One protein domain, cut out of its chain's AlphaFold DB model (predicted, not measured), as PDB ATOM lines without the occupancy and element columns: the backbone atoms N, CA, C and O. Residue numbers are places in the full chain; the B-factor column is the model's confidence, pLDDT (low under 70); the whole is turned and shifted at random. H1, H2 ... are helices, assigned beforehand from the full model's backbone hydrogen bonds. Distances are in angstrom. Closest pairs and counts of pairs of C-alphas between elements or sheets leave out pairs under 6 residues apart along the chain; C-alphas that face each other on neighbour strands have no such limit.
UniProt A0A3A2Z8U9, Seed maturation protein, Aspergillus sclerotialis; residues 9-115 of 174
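This is residues 9 to 115 of the 174 residues of the protein "Seed maturation protein" of Aspergillus sclerotialis (UniProt A0A3A2Z8U9). This is a rod of nearly aligned helices: H1 and H2 pack on the first part of H3 toward one end, while H4 folds back along H3 and H5 folds back along H4 toward the other. The printed part has 107 residues with five named helices, H1 to H5 in order, and is all helix. It is loose, with a radius of gyration of the C-alphas of 17.0 A, spanning 61 by 23 by 18 A.

Find C-alpha 9 at (-20.304, 5.255, 227.560), where H1, residues 9 to 16, begins. Next come H2, residues 23 to 37, 20.8 A long, and H3, residues 46 to 68, 32.4 A. After H4, residues 77 to 90, H5, residues 100 to 114, ends at (-5.324, 7.692, 268.914).

Start at the hub, H3. Its residues 46 to 53 alone touch H1, closest at C-alphas 11 and 50, 6.7 A. H2 and H3 form a hairpin, closest at C-alphas 30 and 47, 4.9 A; H3 and H4 another, C-alphas 57 and 90, 4.4 A; H4 and H5 a third, C-alphas 80 and 105, 4.8 A. Every helix's O i to N i+4 pairs are within hydrogen-bond range.

The farthest C-alphas, Gly 38 and Leu 114, are 60.6 A apart. The printed part has no cut, and no printed residue is under 70 in pLDDT.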
ATOM      1  N   ASP A   9     -19.394   5.188 226.415       93.69
ATOM      2  CA  ASP A   9     -20.304   5.255 227.560       93.69
ATOM      3  C   ASP A   9     -20.538   3.887 228.207       93.69
ATOM      4  O   ASP A   9     -20.752   3.810 229.416       93.69
ATOM      5  N   GLU A  10     -20.487   2.795 227.442       94.44
ATOM      6  CA  GLU A  10     -20.512   1.435 227.996       94.44
ATOM      7  C   GLU A  10     -19.243   1.142 228.792       94.44
ATOM      8  O   GLU A  10     -19.334   0.621 229.904       94.44
ATOM      9  N   LEU A  11     -18.074   1.552 228.292       94.62
ATOM     10  CA  LEU A  11     -16.809   1.403 229.018       94.62
ATOM     11  C   LEU A  11     -16.815   2.190 230.332       94.62
ATOM     12  O   LEU A  11     -16.436   1.661 231.378       94.62
ATOM     13  N   LYS A  12     -17.292   3.442 230.309       94.44
ATOM     14  CA  LYS A  12     -17.408   4.267 231.521       94.44
ATOM     15  C   LYS A  12     -18.384   3.666 232.527       94.44
ATOM     16  O   LYS A  12     -18.020   3.535 233.691       94.44
ATOM     17  N   ARG A  13     -19.572   3.242 232.083       94.88
ATOM     18  CA  ARG A  13     -20.573   2.595 232.950       94.88
ATOM     19  C   ARG A  13     -20.077   1.278 233.537       94.88
ATOM     20  O   ARG A  13     -20.344   0.994 234.701       94.88
ATOM     21  N   SER A  14     -19.327   0.500 232.762       93.25
ATOM     22  CA  SER A  14     -18.698  -0.734 233.243       93.25
ATOM     23  C   SER A  14     -17.664  -0.425 234.327       93.25
ATOM     24  O   SER A  14     -17.681  -1.028 235.396       93.25
ATOM     25  N   ALA A  15     -16.814   0.586 234.130       94.44
ATOM     26  CA  ALA A  15     -15.903   1.026 235.183       94.44
ATOM     27  C   ALA A  15     -16.665   1.516 236.433       94.44
ATOM     28  O   ALA A  15     -16.322   1.143 237.551       94.44
ATOM     29  N   GLU A  16     -17.745   2.284 236.280       94.44
ATOM     30  CA  GLU A  16     -18.575   2.754 237.402       94.44
ATOM     31  C   GLU A  16     -19.242   1.619 238.187       94.44
ATOM     32  O   GLU A  16     -19.392   1.716 239.412       94.44
ATOM     33  N   SER A  17     -19.606   0.514 237.529       92.19
ATOM     34  CA  SER A  17     -20.133  -0.682 238.199       92.19
ATOM     35  C   SER A  17     -19.053  -1.480 238.945       92.19
ATOM     36  O   SER A  17     -19.380  -2.402 239.690       92.19
ATOM     37  N   GLY A  18     -17.782  -1.080 238.826       90.56
ATOM     38  CA  GLY A  18     -16.630  -1.740 239.437       90.56
ATOM     39  C   GLY A  18     -15.970  -2.780 238.533       90.56
ATOM     40  O   GLY A  18     -15.065  -3.481 238.988       90.56
ATOM     41  N   GLN A  19     -16.390  -2.891 237.269       94.25
ATOM     42  CA  GLN A  19     -15.771  -3.810 236.322       94.25
ATOM     43  C   GLN A  19     -14.338  -3.375 236.008       94.25
ATOM     44  O   GLN A  19     -14.045  -2.199 235.755       94.25
ATOM     45  N   ARG A  20     -13.434  -4.353 236.034       94.69
ATOM     46  CA  ARG A  20     -12.033  -4.160 235.671       94.69
ATOM     47  C   ARG A  20     -11.878  -4.258 234.161       94.69
ATOM     48  O   ARG A  20     -12.468  -5.142 233.554       94.69
ATOM     49  N   ILE A  21     -11.092  -3.348 233.598       94.38
ATOM     50  CA  ILE A  21     -10.673  -3.381 232.198       94.38
ATOM     51  C   ILE A  21      -9.254  -3.927 232.184       94.38
ATOM     52  O   ILE A  21      -8.332  -3.277 232.689       94.38
ATOM     53  N   THR A  22      -9.087  -5.136 231.660       92.38
ATOM     54  CA  THR A  22      -7.787  -5.805 231.644       92.38
ATOM     55  C   THR A  22      -6.960  -5.387 230.421       92.38
ATOM     56  O   THR A  22      -7.499  -4.849 229.448       92.38
ATOM     57  N   PRO A  23      -5.634  -5.613 230.428       92.62
ATOM     58  CA  PRO A  23      -4.804  -5.401 229.242       92.62
ATOM     59  C   PRO A  23      -5.295  -6.181 228.013       92.62
ATOM     60  O   PRO A  23      -5.194  -5.690 226.887       92.62
ATOM     61  N   GLU A  24      -5.857  -7.371 228.221       93.50
ATOM     62  CA  GLU A  24      -6.456  -8.195 227.171       93.50
ATOM     63  C   GLU A  24      -7.691  -7.515 226.570       93.50
ATOM     64  O   GLU A  24      -7.780  -7.419 225.345       93.50
ATOM     65  N   ASP A  25      -8.585  -6.966 227.401       92.75
ATOM     66  CA  ASP A  25      -9.749  -6.199 226.930       92.75
ATOM     67  C   ASP A  25      -9.310  -5.019 226.053       92.75
ATOM     68  O   ASP A  25      -9.845  -4.804 224.964       92.75
ATOM     69  N   VAL A  26      -8.281  -4.277 226.484       93.56
ATOM     70  CA  VAL A  26      -7.722  -3.152 225.716       93.56
ATOM     71  C   VAL A  26      -7.184  -3.620 224.366       93.56
ATOM     72  O   VAL A  26      -7.413  -2.950 223.357       93.56
ATOM     73  N   SER A  27      -6.486  -4.758 224.321       92.94
ATOM     74  CA  SER A  27      -5.949  -5.324 223.079       92.94
ATOM     75  C   SER A  27      -7.062  -5.720 222.109       92.94
ATOM     76  O   SER A  27      -6.974  -5.403 220.923       92.94
ATOM     77  N   VAL A  28      -8.115  -6.378 222.601       93.19
ATOM     78  CA  VAL A  28      -9.266  -6.792 221.781       93.19
ATOM     79  C   VAL A  28      -9.997  -5.571 221.225       93.19
ATOM     80  O   VAL A  28     -10.259  -5.507 220.025       93.19
ATOM     81  N   ILE A  29     -10.266  -4.566 222.063       92.75
ATOM     82  CA  ILE A  29     -10.943  -3.326 221.647       92.75
ATOM     83  C   ILE A  29     -10.091  -2.560 220.629       92.75
ATOM     84  O   ILE A  29     -10.621  -2.045 219.649       92.75
ATOM     85  N   SER A  30      -8.771  -2.514 220.828       92.00
ATOM     86  CA  SER A  30      -7.833  -1.865 219.905       92.00
ATOM     87  C   SER A  30      -7.812  -2.547 218.536       92.00
ATOM     88  O   SER A  30      -7.854  -1.864 217.519       92.00
ATOM     89  N   GLN A  31      -7.782  -3.884 218.496       90.81
ATOM     90  CA  GLN A  31      -7.856  -4.640 217.240       90.81
ATOM     91  C   GLN A  31      -9.188  -4.403 216.526       90.81
ATOM     92  O   GLN A  31      -9.184  -4.063 215.345       90.81
ATOM     93  N   ALA A  32     -10.306  -4.491 217.250       90.06
ATOM     94  CA  ALA A  32     -11.632  -4.249 216.688       90.06
ATOM     95  C   ALA A  32     -11.787  -2.814 216.149       90.06
ATOM     96  O   ALA A  32     -12.307  -2.622 215.053       90.06
ATOM     97  N   GLU A  33     -11.298  -1.799 216.871       91.06
ATOM     98  CA  GLU A  33     -11.325  -0.408 216.393       91.06
ATOM     99  C   GLU A  33     -10.456  -0.233 215.142       91.06
ATOM    100  O   GLU A  33     -10.857   0.451 214.196       91.06
ATOM    101  N   SER A  34      -9.288  -0.876 215.096       89.75
ATOM    102  CA  SER A  34      -8.396  -0.793 213.943       89.75
ATOM    103  C   SER A  34      -8.940  -1.471 212.692       89.75
ATOM    104  O   SER A  34      -8.809  -0.925 211.595       89.75
ATOM    105  N   GLU A  35      -9.594  -2.622 212.839       89.19
ATOM    106  CA  GLU A  35     -10.281  -3.299 211.734       89.19
ATOM    107  C   GLU A  35     -11.418  -2.443 211.160       89.19
ATOM    108  O   GLU A  35     -11.628  -2.420 209.947       89.19
ATOM    109  N   LEU A  36     -12.125  -1.706 212.020       86.31
ATOM    110  CA  LEU A  36     -13.312  -0.937 211.645       86.31
ATOM    111  C   LEU A  36     -12.965   0.433 211.044       86.31
ATOM    112  O   LEU A  36     -13.612   0.889 210.103       86.31
ATOM    113  N   THR A  37     -11.929   1.089 211.569       85.19
ATOM    114  CA  THR A  37     -11.483   2.415 211.106       85.19
ATOM    115  C   THR A  37     -10.461   2.345 209.971       85.19
ATOM    116  O   THR A  37     -10.201   3.357 209.320       85.19
ATOM    117  N   GLY A  38      -9.864   1.171 209.729       80.19
ATOM    118  CA  GLY A  38      -8.775   0.992 208.766       80.19
ATOM    119  C   GLY A  38      -7.480   1.717 209.157       80.19
ATOM    120  O   GLY A  38      -6.575   1.851 208.333       80.19
ATOM    121  N   SER A  39      -7.389   2.207 210.397       72.25
ATOM    122  CA  SER A  39      -6.234   2.918 210.948       72.25
ATOM    123  C   SER A  39      -5.944   2.440 212.377       72.25
ATOM    124  O   SER A  39      -6.686   1.634 212.925       72.25
ATOM    125  N   GLY A  40      -4.843   2.875 212.995       76.00
ATOM    126  CA  GLY A  40      -4.578   2.569 214.410       76.00
ATOM    127  C   GLY A  40      -5.664   3.113 215.362       76.00
ATOM    128  O   GLY A  40      -6.586   3.794 214.910       76.00
ATOM    129  N   PRO A  41      -5.548   2.857 216.681       77.00
ATOM    130  CA  PRO A  41      -6.476   3.375 217.686       77.00
ATOM    131  C   PRO A  41      -6.756   4.872 217.523       77.00
ATOM    132  O   PRO A  41      -5.825   5.674 217.376       77.00
ATOM    133  N   VAL A  42      -8.031   5.259 217.568       84.94
ATOM    134  CA  VAL A  42      -8.436   6.652 217.334       84.94
ATOM    135  C   VAL A  42      -8.358   7.444 218.636       84.94
ATOM    136  O   VAL A  42      -8.772   6.994 219.707       84.94
ATOM    137  N   ALA A  43      -7.835   8.671 218.558       84.56
ATOM    138  CA  ALA A  43      -7.763   9.564 219.709       84.56
ATOM    139  C   ALA A  43      -9.166   9.844 220.275       84.56
ATOM    140  O   ALA A  43     -10.044  10.350 219.579       84.56
ATOM    141  N   GLY A  44      -9.367   9.517 221.553       85.50
ATOM    142  CA  GLY A  44     -10.665   9.655 222.221       85.50
ATOM    143  C   GLY A  44     -11.686   8.568 221.870       85.50
ATOM    144  O   GLY A  44     -12.794   8.624 222.392       85.50
ATOM    145  N   GLY A  45     -11.328   7.586 221.040       92.12
ATOM    146  CA  GLY A  45     -12.173   6.443 220.709       92.12
ATOM    147  C   GLY A  45     -12.271   5.403 221.834       92.12
ATOM    148  O   GLY A  45     -11.688   5.578 222.919       92.12
ATOM    149  N   PRO A  46     -13.017   4.306 221.611       93.31
ATOM    150  CA  PRO A  46     -13.149   3.211 222.566       93.31
ATOM    151  C   PRO A  46     -11.820   2.623 223.039       93.31
ATOM    152  O   PRO A  46     -11.654   2.433 224.243       93.31
ATOM    153  N   ALA A  47     -10.842   2.406 222.151       93.62
ATOM    154  CA  ALA A  47      -9.560   1.825 222.552       93.62
ATOM    155  C   ALA A  47      -8.755   2.774 223.448       93.62
ATOM    156  O   ALA A  47      -8.282   2.375 224.513       93.62
ATOM    157  N   ALA A  48      -8.670   4.057 223.076       94.00
ATOM    158  CA  ALA A  48      -8.014   5.079 223.892       94.00
ATOM    159  C   ALA A  48      -8.692   5.235 225.268       94.00
ATOM    160  O   ALA A  48      -8.025   5.407 226.293       94.00
ATOM    161  N   THR A  49     -10.024   5.142 225.310       95.19
ATOM    162  CA  THR A  49     -10.801   5.185 226.557       95.19
ATOM    163  C   THR A  49     -10.535   3.956 227.423       95.19
ATOM    164  O   THR A  49     -10.254   4.110 228.614       95.19
ATOM    165  N   ALA A  50     -10.578   2.753 226.842       95.31
ATOM    166  CA  ALA A  50     -10.293   1.501 227.535       95.31
ATOM    167  C   ALA A  50      -8.876   1.510 228.120       95.31
ATOM    168  O   ALA A  50      -8.698   1.239 229.306       95.31
ATOM    169  N   GLN A  51      -7.881   1.931 227.332       95.31
ATOM    170  CA  GLN A  51      -6.499   2.078 227.784       95.31
ATOM    171  C   GLN A  51      -6.386   3.067 228.952       95.31
ATOM    172  O   GLN A  51      -5.762   2.763 229.969       95.31
ATOM    173  N   SER A  52      -7.016   4.243 228.843       95.56
ATOM    174  CA  SER A  52      -6.999   5.251 229.910       95.56
ATOM    175  C   SER A  52      -7.596   4.717 231.213       95.56
ATOM    176  O   SER A  52      -7.058   4.976 232.292       95.56
ATOM    177  N   LEU A  53      -8.702   3.976 231.131       96.31
ATOM    178  CA  LEU A  53      -9.356   3.384 232.293       96.31
ATOM    179  C   LEU A  53      -8.516   2.265 232.910       96.31
ATOM    180  O   LEU A  53      -8.297   2.300 234.119       96.31
ATOM    181  N   ALA A  54      -7.975   1.355 232.099       96.12
ATOM    182  CA  ALA A  54      -7.086   0.293 232.565       96.12
ATOM    183  C   ALA A  54      -5.873   0.865 233.323       96.12
ATOM    184  O   ALA A  54      -5.568   0.433 234.433       96.12
ATOM    185  N   MET A  55      -5.239   1.918 232.793       96.12
ATOM    186  CA  MET A  55      -4.124   2.596 233.470       96.12
ATOM    187  C   MET A  55      -4.532   3.226 234.809       96.12
ATOM    188  O   MET A  55      -3.793   3.138 235.789       96.12
ATOM    189  N   LYS A  56      -5.705   3.869 234.880       96.88
ATOM    190  CA  LYS A  56      -6.208   4.467 236.130       96.88
ATOM    191  C   LYS A  56      -6.532   3.400 237.174       96.88
ATOM    192  O   LYS A  56      -6.213   3.598 238.343       96.88
ATOM    193  N   GLN A  57      -7.136   2.288 236.754       96.81
ATOM    194  CA  GLN A  57      -7.438   1.145 237.617       96.81
ATOM    195  C   GLN A  57      -6.159   0.491 238.141       96.81
ATOM    196  O   GLN A  57      -6.046   0.284 239.345       96.81
ATOM    197  N   MET A  58      -5.160   0.289 237.282       96.31
ATOM    198  CA  MET A  58      -3.844  -0.201 237.689       96.31
ATOM    199  C   MET A  58      -3.175   0.734 238.704       96.31
ATOM    200  O   MET A  58      -2.645   0.275 239.709       96.31
ATOM    201  N   ASN A  59      -3.224   2.053 238.487       95.75
ATOM    202  CA  ASN A  59      -2.667   3.019 239.437       95.75
ATOM    203  C   ASN A  59      -3.373   2.975 240.804       95.75
ATOM    204  O   ASN A  59      -2.718   3.103 241.837       95.75
ATOM    205  N   PHE A  60      -4.695   2.787 240.819       96.56
ATOM    206  CA  PHE A  60      -5.443   2.568 242.057       96.56
ATOM    207  C   PHE A  60      -5.001   1.280 242.764       96.56
ATOM    208  O   PHE A  60      -4.742   1.310 243.964       96.56
ATOM    209  N   ASP A  61      -4.838   0.181 242.028       96.00
ATOM    210  CA  ASP A  61      -4.416  -1.102 242.597       96.00
ATOM    211  C   ASP A  61      -2.985  -1.037 243.161       96.00
ATOM    212  O   ASP A  61      -2.744  -1.521 244.264       96.00
ATOM    213  N   THR A  62      -2.059  -0.356 242.477       96.38
ATOM    214  CA  THR A  62      -0.702  -0.092 242.991       96.38
ATOM    215  C   THR A  62      -0.744   0.674 244.310       96.38
ATOM    216  O   THR A  62      -0.072   0.302 245.270       96.38
ATOM    217  N   LYS A  63      -1.558   1.731 244.391       95.69
ATOM    218  CA  LYS A  63      -1.698   2.531 245.616       95.69
ATOM    219  C   LYS A  63      -2.323   1.738 246.757       95.69
ATOM    220  O   LYS A  63      -1.922   1.871 247.912       95.69
ATOM    221  N   LEU A  64      -3.292   0.891 246.433       95.88
ATOM    222  CA  LEU A  64      -3.926  -0.001 247.390       95.88
ATOM    223  C   LEU A  64      -2.924  -1.027 247.934       95.88
ATOM    224  O   LEU A  64      -2.887  -1.256 249.141       95.88
ATOM    225  N   ASP A  65      -2.074  -1.587 247.075       96.88
ATOM    226  CA  ASP A  65      -1.005  -2.507 247.466       96.88
ATOM    227  C   ASP A  65       0.050  -1.816 248.349       96.88
ATOM    228  O   ASP A  65       0.384  -2.333 249.418       96.88
ATOM    229  N   GLU A  66       0.490  -0.601 247.995       95.12
ATOM    230  CA  GLU A  66       1.378   0.227 248.833       95.12
ATOM    231  C   GLU A  66       0.834   0.395 250.260       95.12
ATOM    232  O   GLU A  66       1.582   0.253 251.230       95.12
ATOM    233  N   ILE A  67      -0.466   0.664 250.406       94.88
ATOM    234  CA  ILE A  67      -1.110   0.832 251.717       94.88
ATOM    235  C   ILE A  67      -1.314  -0.501 252.426       94.88
ATOM    236  O   ILE A  67      -1.152  -0.562 253.643       94.88
ATOM    237  N   SER A  68      -1.621  -1.573 251.696       94.62
ATOM    238  CA  SER A  68      -1.825  -2.905 252.281       94.62
ATOM    239  C   SER A  68      -0.581  -3.441 252.996       94.62
ATOM    240  O   SER A  68      -0.689  -4.196 253.960       94.62
ATOM    241  N   ARG A  69       0.606  -3.003 252.559       95.56
ATOM    242  CA  ARG A  69       1.899  -3.352 253.161       95.56
ATOM    243  C   ARG A  69       2.213  -2.537 254.416       95.56
ATOM    244  O   ARG A  69       3.121  -2.902 255.162       95.56
ATOM    245  N   LYS A  70       1.498  -1.434 254.663       90.69
ATOM    246  CA  LYS A  70       1.677  -0.616 255.867       90.69
ATOM    247  C   LYS A  70       0.963  -1.271 257.052       90.69
ATOM    248  O   LYS A  70      -0.166  -1.743 256.911       90.69
ATOM    249  N   PRO A  71       1.552  -1.243 258.259       92.50
ATOM    250  CA  PRO A  71       0.806  -1.548 259.473       92.50
ATOM    251  C   PRO A  71      -0.415  -0.632 259.585       92.50
ATOM    252  O   PRO A  71      -0.314   0.562 259.297       92.50
ATOM    253  N   GLN A  72      -1.548  -1.148 260.074       90.81
ATOM    254  CA  GLN A  72      -2.775  -0.348 260.187       90.81
ATOM    255  C   GLN A  72      -2.572   0.950 260.974       90.81
ATOM    256  O   GLN A  72      -3.164   1.955 260.610       90.81
ATOM    257  N   SER A  73      -1.711   0.955 261.997       91.44
ATOM    258  CA  SER A  73      -1.374   2.140 262.803       91.44
ATOM    259  C   SER A  73      -0.620   3.234 262.041       91.44
ATOM    260  O   SER A  73      -0.572   4.364 262.507       91.44
ATOM    261  N   HIS A  74      -0.031   2.905 260.892       91.12
ATOM    262  CA  HIS A  74       0.756   3.815 260.056       91.12
ATOM    263  C   HIS A  74      -0.018   4.299 258.824       91.12
ATOM    264  O   HIS A  74       0.539   5.019 258.001       91.12
ATOM    265  N   ILE A  75      -1.290   3.918 258.683       94.25
ATOM    266  CA  ILE A  75      -2.165   4.454 257.638       94.25
ATOM    267  C   ILE A  75      -2.532   5.895 258.003       94.25
ATOM    268  O   ILE A  75      -3.107   6.154 259.065       94.25
ATOM    269  N   THR A  76      -2.193   6.832 257.123       94.12
ATOM    270  CA  THR A  76      -2.289   8.279 257.362       94.12
ATOM    271  C   THR A  76      -3.465   8.934 256.634       94.12
ATOM    272  O   THR A  76      -4.124   8.339 255.782       94.12
ATOM    273  N   GLN A  77      -3.730  10.208 256.949       94.06
ATOM    274  CA  GLN A  77      -4.701  11.024 256.206       94.06
ATOM    275  C   GLN A  77      -4.283  11.258 254.749       94.06
ATOM    276  O   GLN A  77      -5.149  11.406 253.887       94.06
ATOM    277  N   GLU A  78      -2.978  11.283 254.470       93.81
ATOM    278  CA  GLU A  78      -2.483  11.412 253.100       93.81
ATOM    279  C   GLU A  78      -2.805  10.155 252.294       93.81
ATOM    280  O   GLU A  78      -3.389  10.255 251.218       93.81
ATOM    281  N   ASP A  79      -2.569   8.975 252.876       94.88
ATOM    282  CA  ASP A  79      -2.930   7.686 252.270       94.88
ATOM    283  C   ASP A  79      -4.419   7.632 251.903       94.88
ATOM    284  O   ASP A  79      -4.796   7.220 250.804       94.88
ATOM    285  N   ALA A  80      -5.282   8.106 252.807       95.38
ATOM    286  CA  ALA A  80      -6.717   8.183 252.561       95.38
ATOM    287  C   ALA A  80      -7.067   9.126 251.398       95.38
ATOM    288  O   ALA A  80      -7.945   8.808 250.594       95.38
ATOM    289  N   ARG A  81      -6.386  10.273 251.287       95.81
ATOM    290  CA  ARG A  81      -6.609  11.240 250.204       95.81
ATOM    291  C   ARG A  81      -6.145  10.691 248.857       95.81
ATOM    292  O   ARG A  81      -6.872  10.826 247.872       95.81
ATOM    293  N   GLU A  82      -4.972  10.062 248.812       95.94
ATOM    294  CA  GLU A  82      -4.431   9.447 247.597       95.94
ATOM    295  C   GLU A  82      -5.344   8.330 247.083       95.94
ATOM    296  O   GLU A  82      -5.694   8.311 245.898       95.94
ATOM    297  N   ILE A  83      -5.802   7.445 247.972       96.38
ATOM    298  CA  ILE A  83      -6.735   6.368 247.615       96.38
ATOM    299  C   ILE A  83      -8.061   6.925 247.121       96.38
ATOM    300  O   ILE A  83      -8.534   6.512 246.067       96.38
ATOM    301  N   GLN A  84      -8.621   7.926 247.798       96.00
ATOM    302  CA  GLN A  84      -9.869   8.549 247.364       96.00
ATOM    303  C   GLN A  84      -9.762   9.176 245.970       96.00
ATOM    304  O   GLN A  84     -10.660   9.012 245.138       96.00
ATOM    305  N   ALA A  85      -8.667   9.883 245.692       95.62
ATOM    306  CA  ALA A  85      -8.440  10.502 244.392       95.62
ATOM    307  C   ALA A  85      -8.230   9.463 243.280       95.62
ATOM    308  O   ALA A  85      -8.720   9.641 242.163       95.62
ATOM    309  N   THR A  86      -7.501   8.386 243.571       96.38
ATOM    310  CA  THR A  86      -7.207   7.338 242.586       96.38
ATOM    311  C   THR A  86      -8.405   6.427 242.335       96.38
ATOM    312  O   THR A  86      -8.700   6.165 241.171       96.38
ATOM    313  N   GLU A  87      -9.170   6.057 243.366       96.31
ATOM    314  CA  GLU A  87     -10.417   5.291 243.239       96.31
ATOM    315  C   GLU A  87     -11.437   6.047 242.382       96.31
ATOM    316  O   GLU A  87     -11.999   5.498 241.432       96.31
ATOM    317  N   GLY A  88     -11.622   7.344 242.655       95.81
ATOM    318  CA  GLY A  88     -12.572   8.161 241.901       95.81
ATOM    319  C   GLY A  88     -12.238   8.257 240.410       95.81
ATOM    320  O   GLY A  88     -13.131   8.272 239.564       95.81
ATOM    321  N   ARG A  89     -10.943   8.269 240.071       95.25
ATOM    322  CA  ARG A  89     -10.466   8.248 238.680       95.25
ATOM    323  C   ARG A  89     -10.590   6.863 238.047       95.25
ATOM    324  O   ARG A  89     -10.922   6.783 236.869       95.25
ATOM    325  N   ALA A  90     -10.310   5.802 238.799       95.62
ATOM    326  CA  ALA A  90     -10.351   4.419 238.326       95.62
ATOM    327  C   ALA A  90     -11.764   3.967 237.932       95.62
ATOM    328  O   ALA A  90     -11.924   3.233 236.957       95.62
ATOM    329  N   PHE A  91     -12.781   4.437 238.657       95.38
ATOM    330  CA  PHE A  91     -14.168   4.007 238.472       95.38
ATOM    331  C   PHE A  91     -15.105   5.130 238.003       95.38
ATOM    332  O   PHE A  91     -16.312   4.950 238.041       95.38
ATOM    333  N   ASN A  92     -14.577   6.293 237.590       92.31
ATOM    334  CA  ASN A  92     -15.343   7.473 237.139       92.31
ATOM    335  C   ASN A  92     -16.486   7.925 238.069       92.31
ATOM    336  O   ASN A  92     -17.368   8.674 237.656       92.31
ATOM    337  N   LYS A  93     -16.468   7.521 239.340       92.44
ATOM    338  CA  LYS A  93     -17.498   7.873 240.314       92.44
ATOM    339  C   LYS A  93     -16.865   8.286 241.633       92.44
ATOM    340  O   LYS A  93     -15.840   7.723 242.013       92.44
ATOM    341  N   PRO A  94     -17.471   9.222 242.377       90.81
ATOM    342  CA  PRO A  94     -17.043   9.503 243.737       90.81
ATOM    343  C   PRO A  94     -17.065   8.220 244.588       90.81
ATOM    344  O   PRO A  94     -18.059   7.487 244.540       90.81
ATOM    345  N   PRO A  95     -16.012   7.938 245.377       90.44
ATOM    346  CA  PRO A  95     -16.011   6.795 246.281       90.44
ATOM    347  C   PRO A  95     -17.181   6.882 247.265       90.44
ATOM    348  O   PRO A  95     -17.370   7.890 247.947       90.44
ATOM    349  N   GLY A  96     -17.996   5.829 247.303       88.12
ATOM    350  CA  GLY A  96     -19.198   5.762 248.131       88.12
ATOM    351  C   GLY A  96     -18.937   5.239 249.542       88.12
ATOM    352  O   GLY A  96     -17.824   4.845 249.899       88.12
ATOM    353  N   VAL A  97     -19.995   5.170 250.348       86.56
ATOM    354  CA  VAL A  97     -19.962   4.439 251.623       86.56
ATOM    355  C   VAL A  97     -19.631   2.961 251.369       86.56
ATOM    356  O   VAL A  97     -20.125   2.368 250.416       86.56
ATOM    357  N   GLY A  98     -18.751   2.380 252.186       87.62
ATOM    358  CA  GLY A  98     -18.278   0.998 252.011       87.62
ATOM    359  C   GLY A  98     -17.147   0.809 250.990       87.62
ATOM    360  O   GLY A  98     -16.574  -0.279 250.947       87.62
ATOM    361  N   SER A  99     -16.777   1.850 250.232       93.62
ATOM    362  CA  SER A  99     -15.587   1.836 249.365       93.62
ATOM    363  C   SER A  99     -14.297   1.573 250.142       93.62
ATOM    364  O   SER A  99     -14.227   1.794 251.358       93.62
ATOM    365  N   VAL A 100     -13.244   1.168 249.430       93.88
ATOM    366  CA  VAL A 100     -11.908   1.037 250.028       93.88
ATOM    367  C   VAL A 100     -11.437   2.394 250.549       93.88
ATOM    368  O   VAL A 100     -10.975   2.479 251.684       93.88
ATOM    369  N   SER A 101     -11.659   3.476 249.796       94.81
ATOM    370  CA  SER A 101     -11.390   4.845 250.256       94.81
ATOM    371  C   SER A 101     -12.054   5.173 251.588       94.81
ATOM    372  O   SER A 101     -11.414   5.729 252.483       94.81
ATOM    373  N   ALA A 102     -13.330   4.811 251.757       95.94
ATOM    374  CA  ALA A 102     -14.047   5.047 253.007       95.94
ATOM    375  C   ALA A 102     -13.420   4.269 254.176       95.94
ATOM    376  O   ALA A 102     -13.310   4.804 255.283       95.94
ATOM    377  N   GLN A 103     -12.967   3.038 253.930       96.12
ATOM    378  CA  GLN A 103     -12.295   2.209 254.932       96.12
ATOM    379  C   GLN A 103     -10.923   2.778 255.314       96.12
ATOM    380  O   GLN A 103     -10.665   2.981 256.501       96.12
ATOM    381  N   VAL A 104     -10.077   3.119 254.335       96.31
ATOM    382  CA  VAL A 104      -8.751   3.724 254.570       96.31
ATOM    383  C   VAL A 104      -8.894   5.031 255.346       96.31
ATOM    384  O   VAL A 104      -8.219   5.229 256.356       96.31
ATOM    385  N   ARG A 105      -9.848   5.888 254.963       96.25
ATOM    386  CA  ARG A 105     -10.153   7.129 255.690       96.25
ATOM    387  C   ARG A 105     -10.619   6.871 257.121       96.25
ATOM    388  O   ARG A 105     -10.224   7.597 258.030       96.25
ATOM    389  N   SER A 106     -11.442   5.847 257.348       96.38
ATOM    390  CA  SER A 106     -11.870   5.479 258.702       96.38
ATOM    391  C   SER A 106     -10.695   5.040 259.576       96.38
ATOM    392  O   SER A 106     -10.666   5.388 260.757       96.38
ATOM    393  N   ILE A 107      -9.746   4.283 259.021       94.75
ATOM    394  CA  ILE A 107      -8.541   3.853 259.740       94.75
ATOM    395  C   ILE A 107      -7.655   5.065 260.035       94.75
ATOM    396  O   ILE A 107      -7.281   5.270 261.186       94.75
ATOM    397  N   ALA A 108      -7.407   5.918 259.041       93.69
ATOM    398  CA  ALA A 108      -6.624   7.139 259.205       93.69
ATOM    399  C   ALA A 108      -7.204   8.067 260.285       93.69
ATOM    400  O   ALA A 108      -6.479   8.527 261.161       93.69
ATOM    401  N   ASN A 109      -8.524   8.296 260.278       94.38
ATOM    402  CA  ASN A 109      -9.202   9.102 261.301       94.38
ATOM    403  C   ASN A 109      -9.037   8.504 262.700       94.38
ATOM    404  O   ASN A 109      -8.774   9.231 263.657       94.38
ATOM    405  N   ARG A 110      -9.174   7.177 262.818       94.12
ATOM    406  CA  ARG A 110      -8.951   6.464 264.078       94.12
ATOM    407  C   ARG A 110      -7.509   6.632 264.546       94.12
ATOM    408  O   ARG A 110      -7.296   6.922 265.716       94.12
ATOM    409  N   ASN A 111      -6.540   6.493 263.648       91.81
ATOM    410  CA  ASN A 111      -5.130   6.664 263.977       91.81
ATOM    411  C   ASN A 111      -4.846   8.080 264.465       91.81
ATOM    412  O   ASN A 111      -4.262   8.238 265.528       91.81
ATOM    413  N   THR A 112      -5.350   9.102 263.771       90.62
ATOM    414  CA  THR A 112      -5.228  10.496 264.216       90.62
ATOM    415  C   THR A 112      -5.821  10.699 265.614       90.62
ATOM    416  O   THR A 112      -5.179  11.312 266.460       90.62
ATOM    417  N   ALA A 113      -7.007  10.145 265.888       90.50
ATOM    418  CA  ALA A 113      -7.651  10.250 267.200       90.50
ATOM    419  C   ALA A 113      -6.879   9.532 268.321       90.50
ATOM    420  O   ALA A 113      -6.946   9.946 269.475       90.50
ATOM    421  N   LEU A 114      -6.149   8.465 267.985       89.50
ATOM    422  CA  LEU A 114      -5.324   7.692 268.914       89.50
ATOM    423  C   LEU A 114      -3.864   8.175 268.983       89.50
ATOM    424  O   LEU A 114      -3.082   7.592 269.728       89.50
ATOM    425  N   GLY A 115      -3.480   9.199 268.211       86.06
ATOM    426  CA  GLY A 115      -2.087   9.646 268.110       86.06
ATOM    427  C   GLY A 115      -1.157   8.609 267.465       86.06
ATOM    428  O   GLY A 115       0.000   8.494 267.859       86.06
TER     429      GLY A 115